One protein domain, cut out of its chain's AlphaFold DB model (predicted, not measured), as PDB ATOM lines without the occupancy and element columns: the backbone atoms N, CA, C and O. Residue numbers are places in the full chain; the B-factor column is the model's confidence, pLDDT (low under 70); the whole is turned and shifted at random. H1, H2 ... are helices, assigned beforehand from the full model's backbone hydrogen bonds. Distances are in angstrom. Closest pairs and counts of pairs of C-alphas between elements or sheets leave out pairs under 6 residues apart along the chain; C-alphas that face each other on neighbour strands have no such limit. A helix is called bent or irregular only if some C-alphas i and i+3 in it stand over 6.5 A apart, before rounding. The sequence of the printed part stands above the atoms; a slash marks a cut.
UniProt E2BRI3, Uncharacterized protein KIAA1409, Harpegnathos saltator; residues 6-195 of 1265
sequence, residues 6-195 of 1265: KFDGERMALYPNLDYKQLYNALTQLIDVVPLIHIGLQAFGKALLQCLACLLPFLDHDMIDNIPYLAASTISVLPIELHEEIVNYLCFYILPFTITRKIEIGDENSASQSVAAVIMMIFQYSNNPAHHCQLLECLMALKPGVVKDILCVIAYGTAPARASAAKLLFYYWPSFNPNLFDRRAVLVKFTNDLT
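Overview. This is residues 6 to 195 of the 1265 residues of the protein "Uncharacterized protein KIAA1409" of Harpegnathos saltator (UniProt E2BRI3). Six helices stand side by side in an up-and-down bundle, each running against the one before it in the chain, with H3, H5 and H8 in one layer and H2, H4 and H7 in the other. The hairpin of H9 and H10 packs steeply tilted on H7 at one end of the bundle, H1 lies off the other end, and residues 175 to 182 of the tail after H10 stick out. The printed part has 190 residues with ten named helices, H1 to H10 in chain order, and no named strand; the class is all helix. It is compact, with a radius of gyration of the C-alphas of 18.0 A and spans of 62 by 46 by 30 A.

Along the chain. H1, residues 6 to 12, begins at C-alpha 6 (19.627, -34.223, -28.660) and is irregular, with C-alphas 6 and 9 7.3 A apart. H2 is residues 20 to 32 and H3 residues 41 to 55, 20.6 A long. H4, residues 61 to 76, measures 25.6 A; it has a kink of 35 degrees near residue 69 and is only just irregular, with C-alphas 65 and 68 6.9 A apart. H5, residues 80 to 98, measures 25.2 A; it has a kink of 35 degrees near residue 91 and is irregular, with C-alphas 81 and 84 7.1 A apart. H6 is residues 110 to 113, H7 115 to 125, H8 129 to 142, H9 147 to 156 and H10 159 to 172, ending at C-alpha 172 (43.882, -8.862, -25.035).

Arrangement. H4 and H7 are the hubs, touching four helices each. They touch each other, closest at the C-alphas of Tyr 69 and Val 118, 5.5 A, the same way at a shallow tilt of 18 degrees. H4 and H5 form a hairpin, closest at Asp 65 and Thr 98, C-alphas 6.0 A apart. H5 touches H3 at Tyr 93 and Ala 53, C-alphas 6.1 A, and H8 at Cys 91 and Cys 138, 5.9 A. H2 and H3 form a hairpin, closest at the C-alphas of Leu 27 and Leu 48, 7.3 A. H7 touches H9 at a steep tilt of 54 degrees, with the C-alphas of Ala 116 and Asp 149 closest, 4.6 A. H6 touches H4, whose residues 65 to 69 alone take part, closest at Ala 111 and Asp 65, C-alphas 4.7 A. H1 touches no helix. Every O i to N i+4 pair is within hydrogen-bond range in H3, H7, H8, H9 and H10, against 2 of 3 in H1, 8 of 9 in H2, 7 of 12 in H4 and 10 of 15 in H5; H6 is too short for such a pair.

Size, cuts and confidence. The C-alphas of Asn 17 and Asn 179 are farthest apart, 62.6 A. The printed part has no cut, and H5 to H6 is a long link. Residues 104 to 108 and 174 to 195 have pLDDT under 70.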
ATOM      1  N   LYS A   6      20.861 -33.541 -29.076       82.56
ATOM      2  CA  LYS A   6      19.627 -34.223 -28.660       82.56
ATOM      3  C   LYS A   6      18.392 -33.851 -29.495       82.56
ATOM      4  O   LYS A   6      17.468 -34.647 -29.634       82.56
ATOM      5  N   PHE A   7      18.367 -32.639 -30.051       82.19
ATOM      6  CA  PHE A   7      17.278 -32.144 -30.894       82.19
ATOM      7  C   PHE A   7      17.604 -32.217 -32.398       82.19
ATOM      8  O   PHE A   7      16.894 -31.596 -33.188       82.19
ATOM      9  N   ASP A   8      18.652 -32.938 -32.814       82.56
ATOM     10  CA  ASP A   8      18.994 -33.152 -34.229       82.56
ATOM     11  C   ASP A   8      17.865 -33.893 -34.962       82.56
ATOM     12  O   ASP A   8      17.362 -33.397 -35.968       82.56
ATOM     13  N   GLY A   9      17.398 -35.023 -34.418       80.56
ATOM     14  CA  GLY A   9      16.314 -35.808 -35.024       80.56
ATOM     15  C   GLY A   9      14.990 -35.040 -35.113       80.56
ATOM     16  O   GLY A   9      14.342 -35.045 -36.158       80.56
ATOM     17  N   GLU A  10      14.623 -34.308 -34.056       82.44
ATOM     18  CA  GLU A  10      13.449 -33.424 -34.081       82.44
ATOM     19  C   GLU A  10      13.623 -32.263 -35.073       82.44
ATOM     20  O   GLU A  10      12.660 -31.895 -35.737       82.44
ATOM     21  N   ARG A  11      14.831 -31.689 -35.200       84.06
ATOM     22  CA  ARG A  11      15.128 -30.603 -36.149       84.06
ATOM     23  C   ARG A  11      14.962 -31.081 -37.585       84.06
ATOM     24  O   ARG A  11      14.261 -30.436 -38.355       84.06
ATOM     25  N   MET A  12      15.615 -32.182 -37.942       80.75
ATOM     26  CA  MET A  12      15.628 -32.690 -39.316       80.75
ATOM     27  C   MET A  12      14.224 -33.134 -39.758       80.75
ATOM     28  O   MET A  12      13.861 -32.948 -40.916       80.75
ATOM     29  N   ALA A  13      13.387 -33.606 -38.825       82.31
ATOM     30  CA  ALA A  13      11.984 -33.939 -39.075       82.31
ATOM     31  C   ALA A  13      11.058 -32.732 -39.362       82.31
ATOM     32  O   ALA A  13       9.913 -32.941 -39.762       82.31
ATOM     33  N   LEU A  14      11.514 -31.481 -39.187       76.12
ATOM     34  CA  LEU A  14      10.746 -30.277 -39.553       76.12
ATOM     35  C   LEU A  14      10.819 -29.932 -41.052       76.12
ATOM     36  O   LEU A  14      10.132 -29.007 -41.492       76.12
ATOM     37  N   TYR A  15      11.646 -30.635 -41.830       73.00
ATOM     38  CA  TYR A  15      12.009 -30.256 -43.196       73.00
ATOM     39  C   TYR A  15      11.759 -31.381 -44.222       73.00
ATOM     40  O   TYR A  15      11.603 -32.545 -43.848       73.00
ATOM     41  N   PRO A  16      11.719 -31.067 -45.534       77.12
ATOM     42  CA  PRO A  16      11.649 -32.080 -46.586       77.12
ATOM     43  C   PRO A  16      12.860 -33.021 -46.556       77.12
ATOM     44  O   PRO A  16      13.995 -32.575 -46.421       77.12
ATOM     45  N   ASN A  17      12.635 -34.323 -46.741       76.94
ATOM     46  CA  ASN A  17      13.703 -35.325 -46.759       76.94
ATOM     47  C   ASN A  17      14.452 -35.317 -48.110       76.94
ATOM     48  O   ASN A  17      14.107 -36.073 -49.019       76.94
ATOM     49  N   LEU A  18      15.434 -34.422 -48.246       85.94
ATOM     50  CA  LEU A  18      16.321 -34.284 -49.409       85.94
ATOM     51  C   LEU A  18      17.752 -34.724 -49.063       85.94
ATOM     52  O   LEU A  18      18.139 -34.756 -47.896       85.94
ATOM     53  N   ASP A  19      18.566 -35.018 -50.080       88.56
ATOM     54  CA  ASP A  19      19.972 -35.410 -49.902       88.56
ATOM     55  C   ASP A  19      20.893 -34.196 -49.655       88.56
ATOM     56  O   ASP A  19      21.749 -33.824 -50.461       88.56
ATOM     57  N   TYR A  20      20.696 -33.551 -48.502       88.62
ATOM     58  CA  TYR A  20      21.554 -32.466 -48.019       88.62
ATOM     59  C   TYR A  20      22.998 -32.931 -47.767       88.62
ATOM     60  O   TYR A  20      23.926 -32.126 -47.855       88.62
ATOM     61  N   LYS A  21      23.195 -34.231 -47.498       88.81
ATOM     62  CA  LYS A  21      24.508 -34.841 -47.267       88.81
ATOM     63  C   LYS A  21      25.354 -34.800 -48.537       88.81
ATOM     64  O   LYS A  21      26.467 -34.275 -48.515       88.81
ATOM     65  N   GLN A  22      24.816 -35.266 -49.663       91.81
ATOM     66  CA  GLN A  22      25.541 -35.202 -50.927       91.81
ATOM     67  C   GLN A  22      25.637 -33.775 -51.489       91.81
ATOM     68  O   GLN A  22      26.614 -33.471 -52.175       91.81
ATOM     69  N   LEU A  23      24.708 -32.871 -51.153       91.38
ATOM     70  CA  LEU A  23      24.859 -31.447 -51.473       91.38
ATOM     71  C   LEU A  23      26.064 -30.822 -50.746       91.38
ATOM     72  O   LEU A  23      26.882 -30.181 -51.399       91.38
ATOM     73  N   TYR A  24      26.242 -31.060 -49.441       92.25
ATOM     74  CA  TYR A  24      27.453 -30.631 -48.724       92.25
ATOM     75  C   TYR A  24      28.722 -31.234 -49.343       92.25
ATOM     76  O   TYR A  24      29.673 -30.504 -49.602       92.25
ATOM     77  N   ASN A  25      28.730 -32.538 -49.648       92.19
ATOM     78  CA  ASN A  25      29.887 -33.185 -50.281       92.19
ATOM     79  C   ASN A  25      30.247 -32.525 -51.624       92.19
ATOM     80  O   ASN A  25      31.425 -32.336 -51.923       92.19
ATOM     81  N   ALA A  26      29.238 -32.147 -52.415       93.06
ATOM     82  CA  ALA A  26      29.426 -31.427 -53.667       93.06
ATOM     83  C   ALA A  26      29.943 -29.993 -53.451       93.06
ATOM     84  O   ALA A  26      30.803 -29.560 -54.209       93.06
ATOM     85  N   LEU A  27      29.488 -29.267 -52.420       91.56
ATOM     86  CA  LEU A  27      30.048 -27.950 -52.075       91.56
ATOM     87  C   LEU A  27      31.514 -28.043 -51.629       91.56
ATOM     88  O   LEU A  27      32.316 -27.206 -52.032       91.56
ATOM     89  N   THR A  28      31.882 -29.078 -50.869       90.94
ATOM     90  CA  THR A  28      33.279 -29.355 -50.494       90.94
ATOM     91  C   THR A  28      34.140 -29.601 -51.736       90.94
ATOM     92  O   THR A  28      35.141 -28.923 -51.926       90.94
ATOM     93  N   GLN A  29      33.708 -30.481 -52.645       91.44
ATOM     94  CA  GLN A  29      34.417 -30.743 -53.909       91.44
ATOM     95  C   GLN A  29      34.444 -29.529 -54.854       91.44
ATOM     96  O   GLN A  29      35.340 -29.405 -55.687       91.44
ATOM     97  N   LEU A  30      33.466 -28.623 -54.747       89.94
ATOM     98  CA  LEU A  30      33.452 -27.375 -55.505       89.94
ATOM     99  C   LEU A  30      34.508 -26.378 -55.011       89.94
ATOM    100  O   LEU A  30      35.016 -25.626 -55.837       89.94
ATOM    101  N   ILE A  31      34.870 -26.390 -53.720       90.44
ATOM    102  CA  ILE A  31      35.941 -25.546 -53.158       90.44
ATOM    103  C   ILE A  31      37.296 -25.891 -53.796       90.44
ATOM    104  O   ILE A  31      38.011 -24.984 -54.219       90.44
ATOM    105  N   ASP A  32      37.596 -27.180 -53.983       87.50
ATOM    106  CA  ASP A  32      38.849 -27.650 -54.599       87.50
ATOM    107  C   ASP A  32      39.044 -27.155 -56.049       87.50
ATOM    108  O   ASP A  32      40.174 -26.999 -56.514       87.50
ATOM    109  N   VAL A  33      37.951 -26.881 -56.775       89.31
ATOM    110  CA  VAL A  33      37.984 -26.387 -58.167       89.31
ATOM    111  C   VAL A  33      37.783 -24.873 -58.298       89.31
ATOM    112  O   VAL A  33      37.842 -24.357 -59.416       89.31
ATOM    113  N   VAL A  34      37.617 -24.133 -57.193       88.81
ATOM    114  CA  VAL A  34      37.520 -22.659 -57.198       88.81
ATOM    115  C   VAL A  34      38.672 -21.975 -57.954       88.81
ATOM    116  O   VAL A  34      38.375 -21.083 -58.755       88.81
ATOM    117  N   PRO A  35      39.953 -22.393 -57.827       86.25
ATOM    118  CA  PRO A  35      41.061 -21.782 -58.573       86.25
ATOM    119  C   PRO A  35      40.949 -21.879 -60.107       86.25
ATOM    120  O   PRO A  35      41.669 -21.185 -60.824       86.25
ATOM    121  N   LEU A  36      40.045 -22.718 -60.631       87.00
ATOM    122  CA  LEU A  36      39.779 -22.874 -62.067       87.00
ATOM    123  C   LEU A  36      38.665 -21.929 -62.577       87.00
ATOM    124  O   LEU A  36      38.402 -21.870 -63.780       87.00
ATOM    125  N   ILE A  37      37.994 -21.180 -61.690       86.75
ATOM    126  CA  ILE A  37      36.853 -20.312 -62.022       86.75
ATOM    127  C   ILE A  37      37.341 -18.911 -62.425       86.75
ATOM    128  O   ILE A  37      37.444 -17.994 -61.614       86.75
ATOM    129  N   HIS A  38      37.608 -18.716 -63.718       81.12
ATOM    130  CA  HIS A  38      38.131 -17.443 -64.244       81.12
ATOM    131  C   HIS A  38      37.108 -16.293 -64.356       81.12
ATOM    132  O   HIS A  38      37.504 -15.150 -64.581       81.12
ATOM    133  N   ILE A  39      35.797 -16.556 -64.257       88.50
ATOM    134  CA  ILE A  39      34.730 -15.549 -64.416       88.50
ATOM    135  C   ILE A  39      33.632 -15.798 -63.375       88.50
ATOM    136  O   ILE A  39      33.234 -16.936 -63.153       88.50
ATOM    137  N   GLY A  40      33.113 -14.732 -62.756       86.38
ATOM    138  CA  GLY A  40      31.981 -14.811 -61.817       86.38
ATOM    139  C   GLY A  40      32.337 -15.235 -60.386       86.38
ATOM    140  O   GLY A  40      31.444 -15.299 -59.544       86.38
ATOM    141  N   LEU A  41      33.624 -15.453 -60.093       88.31
ATOM    142  CA  LEU A  41      34.166 -15.921 -58.810       88.31
ATOM    143  C   LEU A  41      33.598 -15.191 -57.572       88.31
ATOM    144  O   LEU A  41      33.241 -15.836 -56.592       88.31
ATOM    145  N   GLN A  42      33.427 -13.866 -57.646       88.31
ATOM    146  CA  GLN A  42      32.814 -13.043 -56.589       88.31
ATOM    147  C   GLN A  42      31.372 -13.470 -56.252       88.31
ATOM    148  O   GLN A  42      31.008 -13.622 -55.089       88.31
ATOM    149  N   ALA A  43      30.536 -13.687 -57.274       89.75
ATOM    150  CA  ALA A  43      29.147 -14.109 -57.096       89.75
ATOM    151  C   ALA A  43      29.052 -15.587 -56.683       89.75
ATOM    152  O   ALA A  43      28.206 -15.944 -55.866       89.75
ATOM    153  N   PHE A  44      29.954 -16.429 -57.202       91.44
ATOM    154  CA  PHE A  44      30.078 -17.823 -56.784       91.44
ATOM    155  C   PHE A  44      30.436 -17.938 -55.295       91.44
ATOM    156  O   PHE A  44      29.756 -18.658 -54.570       91.44
ATOM    157  N   GLY A  45      31.445 -17.200 -54.818       90.31
ATOM    158  CA  GLY A  45      31.865 -17.225 -53.414       90.31
ATOM    159  C   GLY A  45      30.760 -16.777 -52.455       90.31
ATOM    160  O   GLY A  45      30.500 -17.456 -51.465       90.31
ATOM    161  N   LYS A  46      30.029 -15.706 -52.796       89.75
ATOM    162  CA  LYS A  46      28.841 -15.261 -52.044       89.75
ATOM    163  C   LYS A  46      27.776 -16.359 -51.954       89.75
ATOM    164  O   LYS A  46      27.333 -16.684 -50.854       89.75
ATOM    165  N   ALA A  47      27.414 -16.970 -53.085       90.31
ATOM    166  CA  ALA A  47      26.432 -18.053 -53.126       90.31
ATOM    167  C   ALA A  47      26.903 -19.308 -52.366       90.31
ATOM    168  O   ALA A  47      26.104 -19.952 -51.691       90.31
ATOM    169  N   LEU A  48      28.195 -19.644 -52.423       92.00
ATOM    170  CA  LEU A  48      28.795 -20.752 -51.674       92.00
ATOM    171  C   LEU A  48      28.692 -20.530 -50.158       92.00
ATOM    172  O   LEU A  48      28.206 -21.409 -49.449       92.00
ATOM    173  N   LEU A  49      29.099 -19.357 -49.660       91.12
ATOM    174  CA  LEU A  49      29.031 -19.011 -48.234       91.12
ATOM    175  C   LEU A  49      27.582 -18.981 -47.725       91.12
ATOM    176  O   LEU A  49      27.278 -19.565 -46.681       91.12
ATOM    177  N   GLN A  50      26.674 -18.385 -48.505       90.06
ATOM    178  CA  GLN A  50      25.235 -18.381 -48.232       90.06
ATOM    179  C   GLN A  50      24.680 -19.815 -48.168       90.06
ATOM    180  O   GLN A  50      23.971 -20.151 -47.222       90.06
ATOM    181  N   CYS A  51      25.053 -20.693 -49.107       90.38
ATOM    182  CA  CYS A  51      24.667 -22.107 -49.096       90.38
ATOM    183  C   CYS A  51      25.217 -22.871 -47.882       90.38
ATOM    184  O   CYS A  51      24.470 -23.640 -47.278       90.38
ATOM    185  N   LEU A  52      26.477 -22.660 -47.484       90.06
ATOM    186  CA  LEU A  52      27.063 -23.305 -46.300       90.06
ATOM    187  C   LEU A  52      26.329 -22.900 -45.009       90.06
ATOM    188  O   LEU A  52      26.013 -23.762 -44.189       90.06
ATOM    189  N   ALA A  53      25.987 -21.617 -44.853       88.75
ATOM    190  CA  ALA A  53      25.185 -21.139 -43.724       88.75
ATOM    191  C   ALA A  53      23.733 -21.658 -43.774       88.75
ATOM    192  O   ALA A  53      23.208 -22.141 -42.769       88.75
ATOM    193  N   CYS A  54      23.096 -21.632 -44.949       87.06
ATOM    194  CA  CYS A  54      21.742 -22.153 -45.147       87.06
ATOM    195  C   CYS A  54      21.637 -23.676 -44.959       87.06
ATOM    196  O   CYS A  54      20.564 -24.148 -44.599       87.06
ATOM    197  N   LEU A  55      22.708 -24.452 -45.162       88.06
ATOM    198  CA  LEU A  55      22.714 -25.906 -44.943       88.06
ATOM    199  C   LEU A  55      22.742 -26.313 -43.462       88.06
ATOM    200  O   LEU A  55      22.299 -27.413 -43.126       88.06
ATOM    201  N   LEU A  56      23.224 -25.443 -42.574       85.88
ATOM    202  CA  LEU A  56      23.452 -25.741 -41.155       85.88
ATOM    203  C   LEU A  56      22.236 -26.340 -40.396       85.88
ATOM    204  O   LEU A  56      22.448 -27.205 -39.544       85.88
ATOM    205  N   PRO A  57      20.963 -25.972 -40.674       84.25
ATOM    206  CA  PRO A  57      19.797 -26.605 -40.049       84.25
ATOM    207  C   PRO A  57      19.498 -28.032 -40.545       84.25
ATOM    208  O   PRO A  57      18.796 -28.773 -39.856       84.25
ATOM    209  N   PHE A  58      19.996 -28.425 -41.718       85.81
ATOM    210  CA  PHE A  58      19.606 -29.661 -42.412       85.81
ATOM    211  C   PHE A  58      20.613 -30.811 -42.260       85.81
ATOM    212  O   PHE A  58      20.304 -31.947 -42.612       85.81
ATOM    213  N   LEU A  59      21.813 -30.522 -41.753       87.38
ATOM    214  CA  LEU A  59      22.916 -31.478 -41.649       87.38
ATOM    215  C   LEU A  59      22.898 -32.289 -40.342       87.38
ATOM    216  O   LEU A  59      22.216 -31.938 -39.371       87.38
ATOM    217  N   ASP A  60      23.653 -33.390 -40.345       84.50
ATOM    218  CA  ASP A  60      23.876 -34.268 -39.191       84.50
ATOM    219  C   ASP A  60      24.972 -33.727 -38.243       84.50
ATOM    220  O   ASP A  60      25.484 -32.619 -38.422       84.50
ATOM    221  N   HIS A  61      25.290 -34.469 -37.174       82.50
ATOM    222  CA  HIS A  61      26.250 -34.014 -36.168       82.50
ATOM    223  C   HIS A  61      27.639 -33.750 -36.752       82.50
ATOM    224  O   HIS A  61      28.126 -32.623 -36.634       82.50
ATOM    225  N   ASP A  62      28.209 -34.758 -37.406       81.44
ATOM    226  CA  ASP A  62      29.576 -34.768 -37.919       81.44
ATOM    227  C   ASP A  62      29.792 -33.663 -38.963       81.44
ATOM    228  O   ASP A  62      30.836 -33.011 -38.994       81.44
ATOM    229  N   MET A  63      28.795 -33.415 -39.816       86.75
ATOM    230  CA  MET A  63      28.899 -32.429 -40.894       86.75
ATOM    231  C   MET A  63      28.743 -30.989 -40.387       86.75
ATOM    232  O   MET A  63      29.455 -30.103 -40.857       86.75
ATOM    233  N   ILE A  64      27.887 -30.746 -39.385       88.00
ATOM    234  CA  ILE A  64      27.762 -29.430 -38.727       88.00
ATOM    235  C   ILE A  64      29.084 -29.009 -38.073       88.00
ATOM    236  O   ILE A  64      29.488 -27.852 -38.193       88.00
ATOM    237  N   ASP A  65      29.767 -29.935 -37.401       87.06
ATOM    238  CA  ASP A  65      30.989 -29.628 -36.656       87.06
ATOM    239  C   ASP A  65      32.205 -29.352 -37.571       87.06
ATOM    240  O   ASP A  65      33.154 -28.702 -37.136       87.06
ATOM    241  N   ASN A  66      32.155 -29.755 -38.850       88.88
ATOM    242  CA  ASN A  66      33.186 -29.460 -39.858       88.88
ATOM    243  C   ASN A  66      32.990 -28.115 -40.596       88.88
ATOM    244  O   ASN A  66      33.960 -27.566 -41.128       88.88
ATOM    245  N   ILE A  67      31.776 -27.543 -40.615       90.88
ATOM    246  CA  ILE A  67      31.491 -26.279 -41.329       90.88
ATOM    247  C   ILE A  67      32.394 -25.098 -40.918       90.88
ATOM    248  O   ILE A  67      32.783 -24.353 -41.819       90.88
ATOM    249  N   PRO A  68      32.777 -24.886 -39.638       92.62
ATOM    250  CA  PRO A  68      33.665 -23.783 -39.259       92.62
ATOM    251  C   PRO A  68      35.010 -23.825 -39.984       92.62
ATOM    252  O   PRO A  68      35.456 -22.805 -40.505       92.62
ATOM    253  N   TYR A  69      35.623 -25.008 -40.074       91.69
ATOM    254  CA  TYR A  69      36.874 -25.189 -40.801       91.69
ATOM    255  C   TYR A  69      36.667 -25.079 -42.316       91.69
ATOM    256  O   TYR A  69      37.427 -24.380 -42.978       91.69
ATOM    257  N   LEU A  70      35.607 -25.688 -42.867       91.81
ATOM    258  CA  LEU A  70      35.321 -25.632 -44.304       91.81
ATOM    259  C   LEU A  70      35.084 -24.191 -44.789       91.81
ATOM    260  O   LEU A  70      35.686 -23.764 -45.772       91.81
ATOM    261  N   ALA A  71      34.277 -23.412 -44.066       93.25
ATOM    262  CA  ALA A  71      34.037 -22.006 -44.375       93.25
ATOM    263  C   ALA A  71      35.314 -21.164 -44.218       93.25
ATOM    264  O   ALA A  71      35.617 -20.361 -45.098       93.25
ATOM    265  N   ALA A  72      36.108 -21.395 -43.164       94.12
ATOM    266  CA  ALA A  72      37.399 -20.731 -42.995       94.12
ATOM    267  C   ALA A  72      38.389 -21.083 -44.113       94.12
ATOM    268  O   ALA A  72      39.084 -20.195 -44.592       94.12
ATOM    269  N   SER A  73      38.418 -22.329 -44.595       93.31
ATOM    270  CA  SER A  73      39.315 -22.730 -45.686       93.31
ATOM    271  C   SER A  73      38.995 -22.072 -47.029       93.31
ATOM    272  O   SER A  73      39.886 -21.969 -47.864       93.31
ATOM    273  N   THR A  74      37.784 -21.531 -47.228       93.62
ATOM    274  CA  THR A  74      37.470 -20.796 -48.465       93.62
ATOM    275  C   THR A  74      38.351 -19.555 -48.664       93.62
ATOM    276  O   THR A  74      38.560 -19.151 -49.805       93.62
ATOM    277  N   ILE A  75      38.939 -18.992 -47.597       93.19
ATOM    278  CA  ILE A  75      39.815 -17.810 -47.668       93.19
ATOM    279  C   ILE A  75      41.127 -18.050 -48.438       93.19
ATOM    280  O   ILE A  75      41.778 -17.094 -48.843       93.19
ATOM    281  N   SER A  76      41.538 -19.306 -48.647       92.06
ATOM    282  CA  SER A  76      42.753 -19.620 -49.415       92.06
ATOM    283  C   SER A  76      42.515 -19.723 -50.927       92.06
ATOM    284  O   SER A  76      43.482 -19.788 -51.686       92.06
ATOM    285  N   VAL A  77      41.248 -19.742 -51.369       90.88
ATOM    286  CA  VAL A  77      40.854 -19.898 -52.785       90.88
ATOM    287  C   VAL A  77      39.903 -18.808 -53.292       90.88
ATOM    288  O   VAL A  77      39.834 -18.573 -54.498       90.88
ATOM    289  N   LEU A  78      39.169 -18.132 -52.404       91.31
ATOM    290  CA  LEU A  78      38.344 -16.971 -52.734       91.31
ATOM    291  C   LEU A  78      39.187 -15.678 -52.764       91.31
ATOM    292  O   LEU A  78      40.227 -15.601 -52.115       91.31
ATOM    293  N   PRO A  79      38.768 -14.657 -53.533       89.25
ATOM    294  CA  PRO A  79      39.522 -13.418 -53.689       89.25
ATOM    295  C   PRO A  79      39.348 -12.472 -52.487       89.25
ATOM    296  O   PRO A  79      38.358 -12.542 -51.752       89.25
ATOM    297  N   ILE A  80      40.303 -11.550 -52.324       88.50
ATOM    298  CA  ILE A  80      40.479 -10.715 -51.120       88.50
ATOM    299  C   ILE A  80      39.236  -9.876 -50.782       88.50
ATOM    300  O   ILE A  80      38.938  -9.666 -49.607       88.50
ATOM    301  N   GLU A  81      38.459  -9.448 -51.778       89.75
ATOM    302  CA  GLU A  81      37.236  -8.659 -51.573       89.75
ATOM    303  C   GLU A  81      36.103  -9.450 -50.891       89.75
ATOM    304  O   GLU A  81      35.147  -8.844 -50.412       89.75
ATOM    305  N   LEU A  82      36.204 -10.784 -50.805       91.00
ATOM    306  CA  LEU A  82      35.288 -11.623 -50.027       91.00
ATOM    307  C   LEU A  82      35.777 -11.902 -48.596       91.00
ATOM    308  O   LEU A  82      35.037 -12.512 -47.830       91.00
ATOM    309  N   HIS A  83      36.983 -11.481 -48.191       92.12
ATOM    310  CA  HIS A  83      37.533 -11.857 -46.878       92.12
ATOM    311  C   HIS A  83      36.700 -11.310 -45.703       92.12
ATOM    312  O   HIS A  83      36.479 -12.038 -44.735       92.12
ATOM    313  N   GLU A  84      36.176 -10.082 -45.807       90.19
ATOM    314  CA  GLU A  84      35.241  -9.520 -44.815       90.19
ATOM    315  C   GLU A  84      33.952 -10.360 -44.741       90.19
ATOM    316  O   GLU A  84      33.456 -10.670 -43.660       90.19
ATOM    317  N   GLU A  85      33.434 -10.812 -45.886       89.75
ATOM    318  CA  GLU A  85      32.225 -11.634 -45.939       89.75
ATOM    319  C   GLU A  85      32.446 -13.045 -45.387       89.75
ATOM    320  O   GLU A  85      31.606 -13.517 -44.629       89.75
ATOM    321  N   ILE A  86      33.577 -13.699 -45.674       93.56
ATOM    322  CA  ILE A  86      33.942 -15.003 -45.085       93.56
ATOM    323  C   ILE A  86      33.969 -14.901 -43.554       93.56
ATOM    324  O   ILE A  86      33.391 -15.740 -42.859       93.56
ATOM    325  N   VAL A  87      34.589 -13.846 -43.018       92.31
ATOM    326  CA  VAL A  87      34.687 -13.611 -41.570       92.31
ATOM    327  C   VAL A  87      33.322 -13.265 -40.967       92.31
ATOM    328  O   VAL A  87      32.984 -13.798 -39.911       92.31
ATOM    329  N   ASN A  88      32.484 -12.485 -41.655       90.69
ATOM    330  CA  ASN A  88      31.095 -12.241 -41.256       90.69
ATOM    331  C   ASN A  88      30.259 -13.538 -41.237       90.69
ATOM    332  O   ASN A  88      29.545 -13.795 -40.265       90.69
ATOM    333  N   TYR A  89      30.375 -14.387 -42.264       92.19
ATOM    334  CA  TYR A  89      29.693 -15.684 -42.333       92.19
ATOM    335  C   TYR A  89      30.120 -16.620 -41.192       92.19
ATOM    336  O   TYR A  89      29.263 -17.215 -40.531       92.19
ATOM    337  N   LEU A  90      31.419 -16.676 -40.885       92.88
ATOM    338  CA  LEU A  90      31.942 -17.387 -39.718       92.88
ATOM    339  C   LEU A  90      31.373 -16.835 -38.404       92.88
ATOM    340  O   LEU A  90      30.760 -17.583 -37.641       92.88
ATOM    341  N   CYS A  91      31.558 -15.541 -38.139       91.00
ATOM    342  CA  CYS A  91      31.313 -14.942 -36.825       91.00
ATOM    343  C   CYS A  91      29.828 -14.811 -36.465       91.00
ATOM    344  O   CYS A  91      29.477 -14.912 -35.289       91.00
ATOM    345  N   PHE A  92      28.957 -14.586 -37.451       88.06
ATOM    346  CA  PHE A  92      27.538 -14.315 -37.211       88.06
ATOM    347  C   PHE A  92      26.627 -15.517 -37.509       88.06
ATOM    348  O   PHE A  92      25.676 -15.761 -36.767       88.06
ATOM    349  N   TYR A  93      26.934 -16.323 -38.530       89.00
ATOM    350  CA  TYR A  93      26.026 -17.385 -38.984       89.00
ATOM    351  C   TYR A  93      26.484 -18.806 -38.629       89.00
ATOM    352  O   TYR A  93      25.644 -19.687 -38.475       89.00
ATOM    353  N   ILE A  94      27.791 -19.053 -38.476       91.50
ATOM    354  CA  ILE A  94      28.335 -20.410 -38.285       91.50
ATOM    355  C   ILE A  94      28.756 -20.649 -36.829       91.50
ATOM    356  O   ILE A  94      28.139 -21.457 -36.128       91.50
ATOM    357  N   LEU A  95      29.776 -19.930 -36.345       91.75
ATOM    358  CA  LEU A  95      30.375 -20.134 -35.019       91.75
ATOM    359  C   LEU A  95      29.351 -20.046 -33.868       91.75
ATOM    360  O   LEU A  95      29.406 -20.898 -32.973       91.75
ATOM    361  N   PRO A  96      28.358 -19.126 -33.875       89.19
ATOM    362  CA  PRO A  96      27.359 -19.055 -32.811       89.19
ATOM    363  C   PRO A  96      26.488 -20.307 -32.673       89.19
ATOM    364  O   PRO A  96      25.900 -20.505 -31.608       89.19
ATOM    365  N   PHE A  97      26.384 -21.152 -33.701       87.31
ATOM    366  CA  PHE A  97      25.603 -22.392 -33.676       87.31
ATOM    367  C   PHE A  97      26.447 -23.656 -33.488       87.31
ATOM    368  O   PHE A  97      25.933 -24.609 -32.905       87.31
ATOM    369  N   THR A  98      27.703 -23.662 -33.944       89.12
ATOM    370  CA  THR A  98      28.611 -24.820 -33.869       89.12
ATOM    371  C   THR A  98      29.390 -24.859 -32.553       89.12
ATOM    372  O   THR A  98      29.298 -25.837 -31.821       89.12
ATOM    373  N   ILE A  99      30.074 -23.772 -32.178       88.69
ATOM    374  CA  ILE A  99      30.931 -23.725 -30.979       88.69
ATOM    375  C   ILE A  99      30.108 -23.891 -29.694       88.69
ATOM    376  O   ILE A  99      30.481 -24.644 -28.799       88.69
ATOM    377  N   THR A 100      28.931 -23.257 -29.614       84.44
ATOM    378  CA  THR A 100      28.049 -23.345 -28.426       84.44
ATOM    379  C   THR A 100      27.132 -24.579 -28.413       84.44
ATOM    380  O   THR A 100      26.165 -24.633 -27.644       84.44
ATOM    381  N   ARG A 101      27.398 -25.572 -29.273       83.94
ATOM    382  CA  ARG A 101      26.561 -26.762 -29.453       83.94
ATOM    383  C   ARG A 101      26.796 -27.796 -28.353       83.94
ATOM    384  O   ARG A 101      27.919 -28.239 -28.128       83.94
ATOM    385  N   LYS A 102      25.715 -28.221 -27.692       78.75
ATOM    386  CA  LYS A 102      25.757 -29.246 -26.634       78.75
ATOM    387  C   LYS A 102      25.632 -30.658 -27.215       78.75
ATOM    388  O   LYS A 102      24.575 -30.989 -27.762       78.75
ATOM    389  N   ILE A 103      26.692 -31.450 -27.066       76.88
ATOM    390  CA  ILE A 103      26.773 -32.889 -27.371       76.88
ATOM    391  C   ILE A 103      26.128 -33.704 -26.228       76.88
ATOM    392  O   ILE A 103      25.906 -33.175 -25.136       76.88
ATOM    393  N   GLU A 104      25.731 -34.954 -26.490       64.69
ATOM    394  CA  GLU A 104      25.137 -35.850 -25.478       64.69
ATOM    395  C   GLU A 104      26.179 -36.526 -24.564       64.69
ATOM    396  O   GLU A 104      25.904 -36.779 -23.390       64.69
ATOM    397  N   ILE A 105      27.378 -36.780 -25.090       60.44
ATOM    398  CA  ILE A 105      28.592 -37.126 -24.337       60.44
ATOM    399  C   ILE A 105      29.212 -35.830 -23.777       60.44
ATOM    400  O   ILE A 105      29.122 -34.775 -24.400       60.44
ATOM    401  N   GLY A 106      29.828 -35.891 -22.593       57.75
ATOM    402  CA  GLY A 106      30.351 -34.723 -21.864       57.75
ATOM    403  C   GLY A 106      31.660 -34.113 -22.387       57.75
ATOM    404  O   GLY A 106      32.290 -33.366 -21.641       57.75
ATOM    405  N   ASP A 107      32.071 -34.439 -23.612       59.72
ATOM    406  CA  ASP A 107      33.335 -34.011 -24.219       59.72
ATOM    407  C   ASP A 107      33.198 -32.665 -24.967       59.72
ATOM    408  O   ASP A 107      32.095 -32.212 -25.286       59.72
ATOM    409  N   GLU A 108      34.325 -32.011 -25.278       67.56
ATOM    410  CA  GLU A 108      34.324 -30.819 -26.138       67.56
ATOM    411  C   GLU A 108      33.935 -31.162 -27.582       67.56
ATOM    412  O   GLU A 108      34.477 -32.098 -28.172       67.56
ATOM    413  N   ASN A 109      33.059 -30.349 -28.182       78.19
ATOM    414  CA  ASN A 109      32.639 -30.534 -29.570       78.19
ATOM    415  C   ASN A 109      33.798 -30.344 -30.565       78.19
ATOM    416  O   ASN A 109      34.717 -29.552 -30.340       78.19
ATOM    417  N   SER A 110      33.769 -31.079 -31.679       83.25
ATOM    418  CA  SER A 110      34.862 -31.077 -32.662       83.25
ATOM    419  C   SER A 110      35.033 -29.698 -33.308       83.25
ATOM    420  O   SER A 110      36.151 -29.294 -33.627       83.25
ATOM    421  N   ALA A 111      33.950 -28.917 -33.389       85.25
ATOM    422  CA  ALA A 111      34.005 -27.504 -33.751       85.25
ATOM    423  C   ALA A 111      34.901 -26.681 -32.791       85.25
ATOM    424  O   ALA A 111      35.747 -25.924 -33.266       85.25
ATOM    425  N   SER A 112      34.785 -26.861 -31.468       86.00
ATOM    426  CA  SER A 112      35.636 -26.237 -30.433       86.00
ATOM    427  C   SER A 112      37.104 -26.632 -30.581       86.00
ATOM    428  O   SER A 112      37.989 -25.787 -30.431       86.00
ATOM    429  N   GLN A 113      37.370 -27.892 -30.926       85.38
ATOM    430  CA  GLN A 113      38.726 -28.398 -31.162       85.38
ATOM    431  C   GLN A 113      39.331 -27.825 -32.462       85.38
ATOM    432  O   GLN A 113      40.530 -27.560 -32.521       85.38
ATOM    433  N   SER A 114      38.506 -27.542 -33.478       90.25
ATOM    434  CA  SER A 114      38.943 -26.929 -34.745       90.25
ATOM    435  C   SER A 114      39.334 -25.444 -34.644       90.25
ATOM    436  O   SER A 114      39.902 -24.896 -35.590       90.25
ATOM    437  N   VAL A 115      39.060 -24.775 -33.513       93.44
ATOM    438  CA  VAL A 115      39.214 -23.316 -33.357       93.44
ATOM    439  C   VAL A 115      40.630 -22.829 -33.676       93.44
ATOM    440  O   VAL A 115      40.774 -21.843 -34.396       93.44
ATOM    441  N   ALA A 116      41.676 -23.530 -33.226       93.69
ATOM    442  CA  ALA A 116      43.056 -23.162 -33.553       93.69
ATOM    443  C   ALA A 116      43.330 -23.186 -35.073       93.69
ATOM    444  O   ALA A 116      43.996 -22.292 -35.591       93.69
ATOM    445  N   ALA A 117      42.765 -24.148 -35.811       93.38
ATOM    446  CA  ALA A 117      42.901 -24.221 -37.268       93.38
ATOM    447  C   ALA A 117      42.096 -23.118 -37.984       93.38
ATOM    448  O   ALA A 117      42.590 -22.522 -38.939       93.38
ATOM    449  N   VAL A 118      40.895 -22.787 -37.493       94.81
ATOM    450  CA  VAL A 118      40.086 -21.659 -38.000       94.81
ATOM    451  C   VAL A 118      40.823 -20.326 -37.820       94.81
ATOM    452  O   VAL A 118      40.918 -19.549 -38.768       94.81
ATOM    453  N   ILE A 119      41.398 -20.081 -36.635       95.62
ATOM    454  CA  ILE A 119      42.237 -18.901 -36.368       95.62
ATOM    455  C   ILE A 119      43.440 -18.878 -37.322       95.62
ATOM    456  O   ILE A 119      43.698 -17.853 -37.949       95.62
ATOM    457  N   MET A 120      44.150 -20.003 -37.464       94.19
ATOM    458  CA  MET A 120      45.343 -20.105 -38.309       94.19
ATOM    459  C   MET A 120      45.049 -19.789 -39.781       94.19
ATOM    460  O   MET A 120      45.785 -19.008 -40.378       94.19
ATOM    461  N   MET A 121      43.961 -20.325 -40.349       93.88
ATOM    462  CA  MET A 121      43.563 -20.033 -41.732       93.88
ATOM    463  C   MET A 121      43.255 -18.546 -41.929       93.88
ATOM    464  O   MET A 121      43.800 -17.920 -42.836       93.88
ATOM    465  N   ILE A 122      42.429 -17.946 -41.067       95.25
ATOM    466  CA  ILE A 122      42.076 -16.530 -41.225       95.25
ATOM    467  C   ILE A 122      43.311 -15.636 -41.037       95.25
ATOM    468  O   ILE A 122      43.548 -14.769 -41.873       95.25
ATOM    469  N   PHE A 123      44.143 -15.883 -40.020       94.19
ATOM    470  CA  PHE A 123      45.329 -15.062 -39.733       94.19
ATOM    471  C   PHE A 123      46.487 -15.257 -40.737       94.19
ATOM    472  O   PHE A 123      47.429 -14.466 -40.729       94.19
ATOM    473  N   GLN A 124      46.450 -16.302 -41.572       92.94
ATOM    474  CA  GLN A 124      47.436 -16.546 -42.633       92.94
ATOM    475  C   GLN A 124      47.094 -15.828 -43.945       92.94
ATOM    476  O   GLN A 124      48.002 -15.379 -44.642       92.94
ATOM    477  N   TYR A 125      45.808 -15.753 -44.303       91.56
ATOM    478  CA  TYR A 125      45.356 -15.257 -45.612       91.56
ATOM    479  C   TYR A 125      44.693 -13.871 -45.557       91.56
ATOM    480  O   TYR A 125      44.609 -13.183 -46.576       91.56
ATOM    481  N   SER A 126      44.232 -13.419 -44.387       90.12
ATOM    482  CA  SER A 126      43.796 -12.036 -44.194       90.12
ATOM    483  C   SER A 126      44.973 -11.151 -43.778       90.12
ATOM    484  O   SER A 126      45.656 -11.409 -42.795       90.12
ATOM    485  N   ASN A 127      45.161 -10.042 -44.498       83.44
ATOM    486  CA  ASN A 127      46.093  -8.976 -44.113       83.44
ATOM    487  C   ASN A 127      45.407  -7.848 -43.315       83.44
ATOM    488  O   ASN A 127      46.069  -6.890 -42.924       83.44
ATOM    489  N   ASN A 128      44.088  -7.925 -43.089       86.69
ATOM    490  CA  ASN A 128      43.328  -6.916 -42.349       86.69
ATOM    491  C   ASN A 128      43.239  -7.292 -40.853       86.69
ATOM    492  O   ASN A 128      42.567  -8.274 -40.525       86.69
ATOM    493  N   PRO A 129      43.827  -6.510 -39.928       84.88
ATOM    494  CA  PRO A 129      43.738  -6.790 -38.496       84.88
ATOM    495  C   PRO A 129      42.310  -6.747 -37.940       84.88
ATOM    496  O   PRO A 129      42.019  -7.458 -36.981       84.88
ATOM    497  N   ALA A 130      41.403  -5.968 -38.543       85.50
ATOM    498  CA  ALA A 130      40.015  -5.874 -38.091       85.50
ATOM    499  C   ALA A 130      39.294  -7.233 -38.174       85.50
ATOM    500  O   ALA A 130      38.600  -7.621 -37.235       85.50
ATOM    501  N   HIS A 131      39.553  -8.009 -39.235       89.44
ATOM    502  CA  HIS A 131      39.070  -9.388 -39.370       89.44
ATOM    503  C   HIS A 131      39.587 -10.293 -38.238       89.44
ATOM    504  O   HIS A 131      38.874 -11.175 -37.759       89.44
ATOM    505  N   HIS A 132      40.834 -10.081 -37.804       91.25
ATOM    506  CA  HIS A 132      41.481 -10.910 -36.786       91.25
ATOM    507  C   HIS A 132      40.905 -10.617 -35.396       91.25
ATOM    508  O   HIS A 132      40.593 -11.547 -34.652       91.25
ATOM    509  N   CYS A 133      40.678  -9.336 -35.084       89.88
ATOM    510  CA  CYS A 133      39.969  -8.902 -33.880       89.88
ATOM    511  C   CYS A 133      38.518  -9.408 -33.866       89.88
ATOM    512  O   CYS A 133      38.084  -9.973 -32.866       89.88
ATOM    513  N   GLN A 134      37.782  -9.277 -34.976       89.81
ATOM    514  CA  GLN A 134      36.389  -9.728 -35.085       89.81
ATOM    515  C   GLN A 134      36.245 -11.237 -34.833       89.81
ATOM    516  O   GLN A 134      35.399 -11.649 -34.036       89.81
ATOM    517  N   LEU A 135      37.091 -12.057 -35.469       93.38
ATOM    518  CA  LEU A 135      37.111 -13.503 -35.245       93.38
ATOM    519  C   LEU A 135      37.452 -13.840 -33.789       93.38
ATOM    520  O   LEU A 135      36.781 -14.671 -33.177       93.38
ATOM    521  N   LEU A 136      38.479 -13.199 -33.227       93.38
ATOM    522  CA  LEU A 136      38.936 -13.503 -31.875       93.38
ATOM    523  C   LEU A 136      37.919 -13.071 -30.809       93.38
ATOM    524  O   LEU A 136      37.636 -13.854 -29.909       93.38
ATOM    525  N   GLU A 137      37.301 -11.894 -30.929       92.00
ATOM    526  CA  GLU A 137      36.239 -11.450 -30.014       92.00
ATOM    527  C   GLU A 137      34.971 -12.305 -30.136       92.00
ATOM    528  O   GLU A 137      34.361 -12.635 -29.118       92.00
ATOM    529  N   CYS A 138      34.611 -12.750 -31.347       92.19
ATOM    530  CA  CYS A 138      33.543 -13.731 -31.549       92.19
ATOM    531  C   CYS A 138      33.845 -15.039 -30.798       92.19
ATOM    532  O   CYS A 138      33.043 -15.494 -29.982       92.19
ATOM    533  N   LEU A 139      35.030 -15.620 -31.004       94.06
ATOM    534  CA  LEU A 139      35.442 -16.852 -30.328       94.06
ATOM    535  C   LEU A 139      35.513 -16.672 -28.805       94.06
ATOM    536  O   LEU A 139      35.009 -17.521 -28.071       94.06
ATOM    537  N   MET A 140      36.053 -15.551 -28.317       92.62
ATOM    538  CA  MET A 140      36.127 -15.237 -26.887       92.62
ATOM    539  C   MET A 140      34.755 -15.008 -26.236       92.62
ATOM    540  O   MET A 140      34.644 -15.186 -25.023       92.62
ATOM    541  N   ALA A 141      33.714 -14.675 -27.007       92.00
ATOM    542  CA  ALA A 141      32.331 -14.624 -26.536       92.00
ATOM    543  C   ALA A 141      31.624 -15.995 -26.526       92.00
ATOM    544  O   ALA A 141      30.647 -16.171 -25.797       92.00
ATOM    545  N   LEU A 142      32.097 -16.963 -27.322       90.38
ATOM    546  CA  LEU A 142      31.449 -18.268 -27.521       90.38
ATOM    547  C   LEU A 142      32.133 -19.430 -26.778       90.38
ATOM    548  O   LEU A 142      31.450 -20.386 -26.409       90.38
ATOM    549  N   LYS A 143      33.453 -19.362 -26.557       90.06
ATOM    550  CA  LYS A 143      34.288 -20.412 -25.949       90.06
ATOM    551  C   LYS A 143      35.146 -19.831 -24.806       90.06
ATOM    552  O   LYS A 143      35.784 -18.794 -25.000       90.06
ATOM    553  N   PRO A 144      35.211 -20.464 -23.620       88.06
ATOM    554  CA  PRO A 144      36.192 -20.120 -22.589       88.06
ATOM    555  C   PRO A 144      37.577 -20.689 -22.941       88.06
ATOM    556  O   PRO A 144      37.682 -21.736 -23.568       88.06
ATOM    557  N   GLY A 145      38.659 -20.032 -22.514       88.19
ATOM    558  CA  GLY A 145      40.011 -20.595 -22.654       88.19
ATOM    559  C   GLY A 145      40.638 -20.495 -24.052       88.19
ATOM    560  O   GLY A 145      41.657 -21.133 -24.293       88.19
ATOM    561  N   VAL A 146      40.104 -19.643 -24.939       93.31
ATOM    562  CA  VAL A 146      40.611 -19.378 -26.311       93.31
ATOM    563  C   VAL A 146      42.097 -18.980 -26.352       93.31
ATOM    564  O   VAL A 146      42.771 -19.153 -27.364       93.31
ATOM    565  N   VAL A 147      42.661 -18.535 -25.225       91.62
ATOM    566  CA  VAL A 147      44.111 -18.347 -25.059       91.62
ATOM    567  C   VAL A 147      44.927 -19.620 -25.361       91.62
ATOM    568  O   VAL A 147      46.032 -19.517 -25.882       91.62
ATOM    569  N   LYS A 148      44.377 -20.820 -25.110       92.75
ATOM    570  CA  LYS A 148      44.993 -22.114 -25.453       92.75
ATOM    571  C   LYS A 148      45.045 -22.332 -26.967       92.75
ATOM    572  O   LYS A 148      46.069 -22.781 -27.479       92.75
ATOM    573  N   ASP A 149      43.981 -21.957 -27.681       94.50
ATOM    574  CA  ASP A 149      43.936 -22.002 -29.147       94.50
ATOM    575  C   ASP A 149      44.943 -21.005 -29.749       94.50
ATOM    576  O   ASP A 149      45.702 -21.355 -30.649       94.50
ATOM    577  N   ILE A 150      45.027 -19.787 -29.196       95.31
ATOM    578  CA  ILE A 150      46.002 -18.761 -29.604       95.31
ATOM    579  C   ILE A 150      47.449 -19.213 -29.359       95.31
ATOM    580  O   ILE A 150      48.282 -19.073 -30.253       95.31
ATOM    581  N   LEU A 151      47.761 -19.810 -28.201       94.75
ATOM    582  CA  LEU A 151      49.089 -20.386 -27.938       94.75
ATOM    583  C   LEU A 151      49.427 -21.515 -28.927       94.75
ATOM    584  O   LEU A 151      50.559 -21.580 -29.399       94.75
ATOM    585  N   CYS A 152      48.452 -22.350 -29.306       95.88
ATOM    586  CA  CYS A 152      48.628 -23.377 -30.336       95.88
ATOM    587  C   CYS A 152      48.969 -22.773 -31.717       95.88
ATOM    588  O   CYS A 152      49.872 -23.262 -32.399       95.88
ATOM    589  N   VAL A 153      48.324 -21.665 -32.107       96.12
ATOM    590  CA  VAL A 153      48.633 -20.950 -33.363       96.12
ATOM    591  C   VAL A 153      50.009 -20.281 -33.325       96.12
ATOM    592  O   VAL A 153      50.730 -20.326 -34.318       96.12
ATOM    593  N   ILE A 154      50.427 -19.714 -32.189       95.81
ATOM    594  CA  ILE A 154      51.781 -19.150 -32.039       95.81
ATOM    595  C   ILE A 154      52.842 -20.264 -32.096       95.81
ATOM    596  O   ILE A 154      53.872 -20.107 -32.751       95.81
ATOM    597  N   ALA A 155      52.580 -21.407 -31.459       94.38
ATOM    598  CA  ALA A 155      53.449 -22.576 -31.494       94.38
ATOM    599  C   ALA A 155      53.641 -23.111 -32.927       94.38
ATOM    600  O   ALA A 155      54.766 -23.101 -33.436       94.38
ATOM    601  N   TYR A 156      52.554 -23.522 -33.590       94.62
ATOM    602  CA  TYR A 156      52.593 -24.358 -34.801       94.62
ATOM    603  C   TYR A 156      52.134 -23.671 -36.097       94.62
ATOM    604  O   TYR A 156      52.159 -24.299 -37.152       94.62
ATOM    605  N   GLY A 157      51.708 -22.406 -36.050       91.50
ATOM    606  CA  GLY A 157      51.256 -21.674 -37.236       91.50
ATOM    607  C   GLY A 157      52.368 -21.311 -38.225       91.50
ATOM    608  O   GLY A 157      53.563 -21.422 -37.947       91.50
ATOM    609  N   THR A 158      51.960 -20.817 -39.392       91.06
ATOM    610  CA  THR A 158      52.846 -20.106 -40.326       91.06
ATOM    611  C   THR A 158      53.247 -18.740 -39.760       91.06
ATOM    612  O   THR A 158      52.559 -18.207 -38.887       91.06
ATOM    613  N   ALA A 159      54.346 -18.149 -40.244       87.75
ATOM    614  CA  ALA A 159      54.868 -16.884 -39.711       87.75
ATOM    615  C   ALA A 159      53.826 -15.733 -39.675       87.75
ATOM    616  O   ALA A 159      53.684 -15.121 -38.613       87.75
ATOM    617  N   PRO A 160      52.992 -15.486 -40.714       88.75
ATOM    618  CA  PRO A 160      51.947 -14.454 -40.651       88.75
ATOM    619  C   PRO A 160      50.858 -14.748 -39.604       88.75
ATOM    620  O   PRO A 160      50.427 -13.848 -38.872       88.75
ATOM    621  N   ALA A 161      50.461 -16.020 -39.470       92.19
ATOM    622  CA  ALA A 161      49.471 -16.446 -38.484       92.19
ATOM    623  C   ALA A 161      50.008 -16.321 -37.050       92.19
ATOM    624  O   ALA A 161      49.325 -15.780 -36.176       92.19
ATOM    625  N   ARG A 162      51.258 -16.744 -36.821       93.25
ATOM    626  CA  ARG A 162      52.003 -16.571 -35.565       93.25
ATOM    627  C   ARG A 162      52.148 -15.097 -35.200       93.25
ATOM    628  O   ARG A 162      51.863 -14.732 -34.061       93.25
ATOM    629  N   ALA A 163      52.539 -14.252 -36.153       89.88
ATOM    630  CA  ALA A 163      52.713 -12.819 -35.942       89.88
ATOM    631  C   ALA A 163      51.403 -12.145 -35.508       89.88
ATOM    632  O   ALA A 163      51.378 -11.400 -34.527       89.88
ATOM    633  N   SER A 164      50.300 -12.453 -36.197       90.81
ATOM    634  CA  SER A 164      48.960 -11.965 -35.852       90.81
ATOM    635  C   SER A 164      48.492 -12.476 -34.486       90.81
ATOM    636  O   SER A 164      48.029 -11.688 -33.659       90.81
ATOM    637  N   ALA A 165      48.666 -13.770 -34.204       93.69
ATOM    638  CA  ALA A 165      48.273 -14.372 -32.932       93.69
ATOM    639  C   ALA A 165      49.072 -13.819 -31.741       93.69
ATOM    640  O   ALA A 165      48.490 -13.554 -30.693       93.69
ATOM    641  N   ALA A 166      50.374 -13.566 -31.903       91.12
ATOM    642  CA  ALA A 166      51.213 -12.968 -30.869       91.12
ATOM    643  C   ALA A 166      50.834 -11.505 -30.583       91.12
ATOM    644  O   ALA A 166      50.633 -11.140 -29.422       91.12
ATOM    645  N   LYS A 167      50.640 -10.690 -31.633       87.69
ATOM    646  CA  LYS A 167      50.148  -9.306 -31.507       87.69
ATOM    647  C   LYS A 167      48.821  -9.253 -30.736       87.69
ATOM    648  O   LYS A 167      48.671  -8.427 -29.838       87.69
ATOM    649  N   LEU A 168      47.883 -10.160 -31.027       89.25
ATOM    650  CA  LEU A 168      46.578 -10.200 -30.354       89.25
ATOM    651  C   LEU A 168      46.615 -10.822 -28.947       89.25
ATOM    652  O   LEU A 168      45.896 -10.343 -28.068       89.25
ATOM    653  N   LEU A 169      47.484 -11.806 -28.684       90.50
ATOM    654  CA  LEU A 169      47.723 -12.323 -27.330       90.50
ATOM    655  C   LEU A 169      48.152 -11.189 -26.390       90.50
ATOM    656  O   LEU A 169      47.549 -10.986 -25.337       90.50
ATOM    657  N   PHE A 170      49.151 -10.405 -26.801       85.00
ATOM    658  CA  PHE A 170      49.636  -9.269 -26.017       85.00
ATOM    659  C   PHE A 170      48.665  -8.078 -25.993       85.00
ATOM    660  O   PHE A 170      48.726  -7.287 -25.054       85.00
ATOM    661  N   TYR A 171      47.734  -7.969 -26.948       84.50
ATOM    662  CA  TYR A 171      46.679  -6.950 -26.932       84.50
ATOM    663  C   TYR A 171      45.549  -7.262 -25.936       84.50
ATOM    664  O   TYR A 171      45.183  -6.385 -25.158       84.50
ATOM    665  N   TYR A 172      45.015  -8.493 -25.908       86.62
ATOM    666  CA  TYR A 172      43.882  -8.862 -25.035       86.62
ATOM    667  C   TYR A 172      44.298  -9.362 -23.633       86.62
ATOM    668  O   TYR A 172      43.546  -9.176 -22.667       86.62
ATOM    669  N   TRP A 173      45.513  -9.909 -23.474       85.31
ATOM    670  CA  TRP A 173      46.085 -10.361 -22.190       85.31
ATOM    671  C   TRP A 173      47.303  -9.537 -21.691       85.31
ATOM    672  O   TRP A 173      48.250 -10.121 -21.172       85.31
ATOM    673  N   PRO A 174      47.318  -8.187 -21.738       67.50
ATOM    674  CA  PRO A 174      48.522  -7.359 -21.520       67.50
ATOM    675  C   PRO A 174      49.074  -7.335 -20.075       67.50
ATOM    676  O   PRO A 174      49.892  -6.488 -19.727       67.50
ATOM    677  N   SER A 175      48.623  -8.221 -19.187       62.94
ATOM    678  CA  SER A 175      48.975  -8.253 -17.762       62.94
ATOM    679  C   SER A 175      50.285  -8.993 -17.436       62.94
ATOM    680  O   SER A 175      50.541  -9.254 -16.261       62.94
ATOM    681  N   PHE A 176      51.116  -9.342 -18.429       64.12
ATOM    682  CA  PHE A 176      52.374 -10.087 -18.239       64.12
ATOM    683  C   PHE A 176      53.487  -9.225 -17.597       64.12
ATOM    684  O   PHE A 176      54.412  -8.789 -18.269       64.12
ATOM    685  N   ASN A 177      53.385  -8.990 -16.285       54.16
ATOM    686  CA  ASN A 177      54.297  -8.185 -15.457       54.16
ATOM    687  C   ASN A 177      54.372  -6.680 -15.858       54.16
ATOM    688  O   ASN A 177      55.016  -6.313 -16.841       54.16
ATOM    689  N   PRO A 178      53.784  -5.754 -15.067       51.97
ATOM    690  CA  PRO A 178      53.659  -4.332 -15.425       51.97
ATOM    691  C   PRO A 178      54.981  -3.539 -15.472       51.97
ATOM    692  O   PRO A 178      54.947  -2.343 -15.794       51.97
ATOM    693  N   ASN A 179      56.110  -4.183 -15.153       54.19
ATOM    694  CA  ASN A 179      57.453  -3.603 -15.169       54.19
ATOM    695  C   ASN A 179      58.251  -3.915 -16.454       54.19
ATOM    696  O   ASN A 179      59.208  -3.198 -16.724       54.19
ATOM    697  N   LEU A 180      57.877  -4.935 -17.245       56.69
ATOM    698  CA  LEU A 180      58.645  -5.375 -18.432       56.69
ATOM    699  C   LEU A 180      58.384  -4.545 -19.706       56.69
ATOM    700  O   LEU A 180      59.087  -4.695 -20.705       56.69
ATOM    701  N   PHE A 181      57.342  -3.707 -19.706       61.62
ATOM    702  CA  PHE A 181      56.799  -3.094 -20.920       61.62
ATOM    703  C   PHE A 181      57.161  -1.614 -21.091       61.62
ATOM    704  O   PHE A 181      56.750  -0.774 -20.282       61.62
ATOM    705  N   ASP A 182      57.725  -1.253 -22.253       53.91
ATOM    706  CA  ASP A 182      57.448   0.075 -22.809       53.91
ATOM    707  C   ASP A 182      55.986   0.113 -23.277       53.91
ATOM    708  O   ASP A 182      55.588  -0.468 -24.292       53.91
ATOM    709  N   ARG A 183      55.182   0.846 -22.507       53.06
ATOM    710  CA  ARG A 183      53.732   0.998 -22.672       53.06
ATOM    711  C   ARG A 183      53.330   1.659 -23.996       53.06
ATOM    712  O   ARG A 183      52.139   1.710 -24.287       53.06
ATOM    713  N   ARG A 184      54.277   2.187 -24.780       49.12
ATOM    714  CA  ARG A 184      54.027   2.790 -26.099       49.12
ATOM    715  C   ARG A 184      54.197   1.810 -27.259       49.12
ATOM    716  O   ARG A 184      53.526   1.985 -28.268       49.12
ATOM    717  N   ALA A 185      55.043   0.787 -27.121       47.34
ATOM    718  CA  ALA A 185      55.430  -0.087 -28.233       47.34
ATOM    719  C   ALA A 185      54.367  -1.139 -28.608       47.34
ATOM    720  O   ALA A 185      54.282  -1.542 -29.762       47.34
ATOM    721  N   VAL A 186      53.549  -1.580 -27.644       50.31
ATOM    722  CA  VAL A 186      52.542  -2.649 -27.838       50.31
ATOM    723  C   VAL A 186      51.149  -2.093 -28.178       50.31
ATOM    724  O   VAL A 186      50.282  -2.829 -28.640       50.31
ATOM    725  N   LEU A 187      50.918  -0.785 -28.003       53.06
ATOM    726  CA  LEU A 187      49.639  -0.126 -28.307       53.06
ATOM    727  C   LEU A 187      49.466   0.149 -29.811       53.06
ATOM    728  O   LEU A 187      49.267   1.290 -30.235       53.06
ATOM    729  N   VAL A 188      49.478  -0.918 -30.612       54.56
ATOM    730  CA  VAL A 188      48.916  -0.896 -31.963       54.56
ATOM    731  C   VAL A 188      47.444  -0.514 -31.834       54.56
ATOM    732  O   VAL A 188      46.640  -1.253 -31.265       54.56
ATOM    733  N   LYS A 189      47.078   0.659 -32.355       54.22
ATOM    734  CA  LYS A 189      45.672   0.991 -32.571       54.22
ATOM    735  C   LYS A 189      45.178   0.173 -33.754       54.22
ATOM    736  O   LYS A 189      45.348   0.592 -34.895       54.22
ATOM    737  N   PHE A 190      44.548  -0.960 -33.474       62.62
ATOM    738  CA  PHE A 190      43.627  -1.555 -34.431       62.62
ATOM    739  C   PHE A 190      42.512  -0.534 -34.674       62.62
ATOM    740  O   PHE A 190      41.770  -0.182 -33.755       62.62
ATOM    741  N   THR A 191      42.461   0.035 -35.877       53.59
ATOM    742  CA  THR A 191      41.330   0.863 -36.279       53.59
ATOM    743  C   THR A 191      40.163  -0.077 -36.535       53.59
ATOM    744  O   THR A 191      40.237  -0.969 -37.380       53.59
ATOM    745  N   ASN A 192      39.091   0.078 -35.757       55.97
ATOM    746  CA  ASN A 192      37.864  -0.690 -35.945       55.97
ATOM    747  C   ASN A 192      37.090  -0.127 -37.143       55.97
ATOM    748  O   ASN A 192      35.980   0.377 -36.996       55.97
ATOM    749  N   ASP A 193      37.673  -0.255 -38.333       57.25
ATOM    750  CA  ASP A 193      37.042   0.011 -39.628       57.25
ATOM    751  C   ASP A 193      36.083  -1.143 -40.015       57.25
ATOM    752  O   ASP A 193      35.949  -1.510 -41.179       57.25
ATOM    753  N   LEU A 194      35.440  -1.750 -39.009       66.06
ATOM    754  CA  LEU A 194      34.446  -2.811 -39.149       66.06
ATOM    755  C   LEU A 194      33.104  -2.190 -39.528       66.06
ATOM    756  O   LEU A 194      32.607  -1.304 -38.827       66.06
ATOM    757  N   THR A 195      32.489  -2.679 -40.603       66.94
ATOM    758  CA  THR A 195      31.147  -2.242 -40.987       66.94
ATOM    759  C   THR A 195      30.117  -2.734 -39.950       66.94
ATOM    760  O   THR A 195      30.075  -3.929 -39.641       66.94
TER     761      THR A 195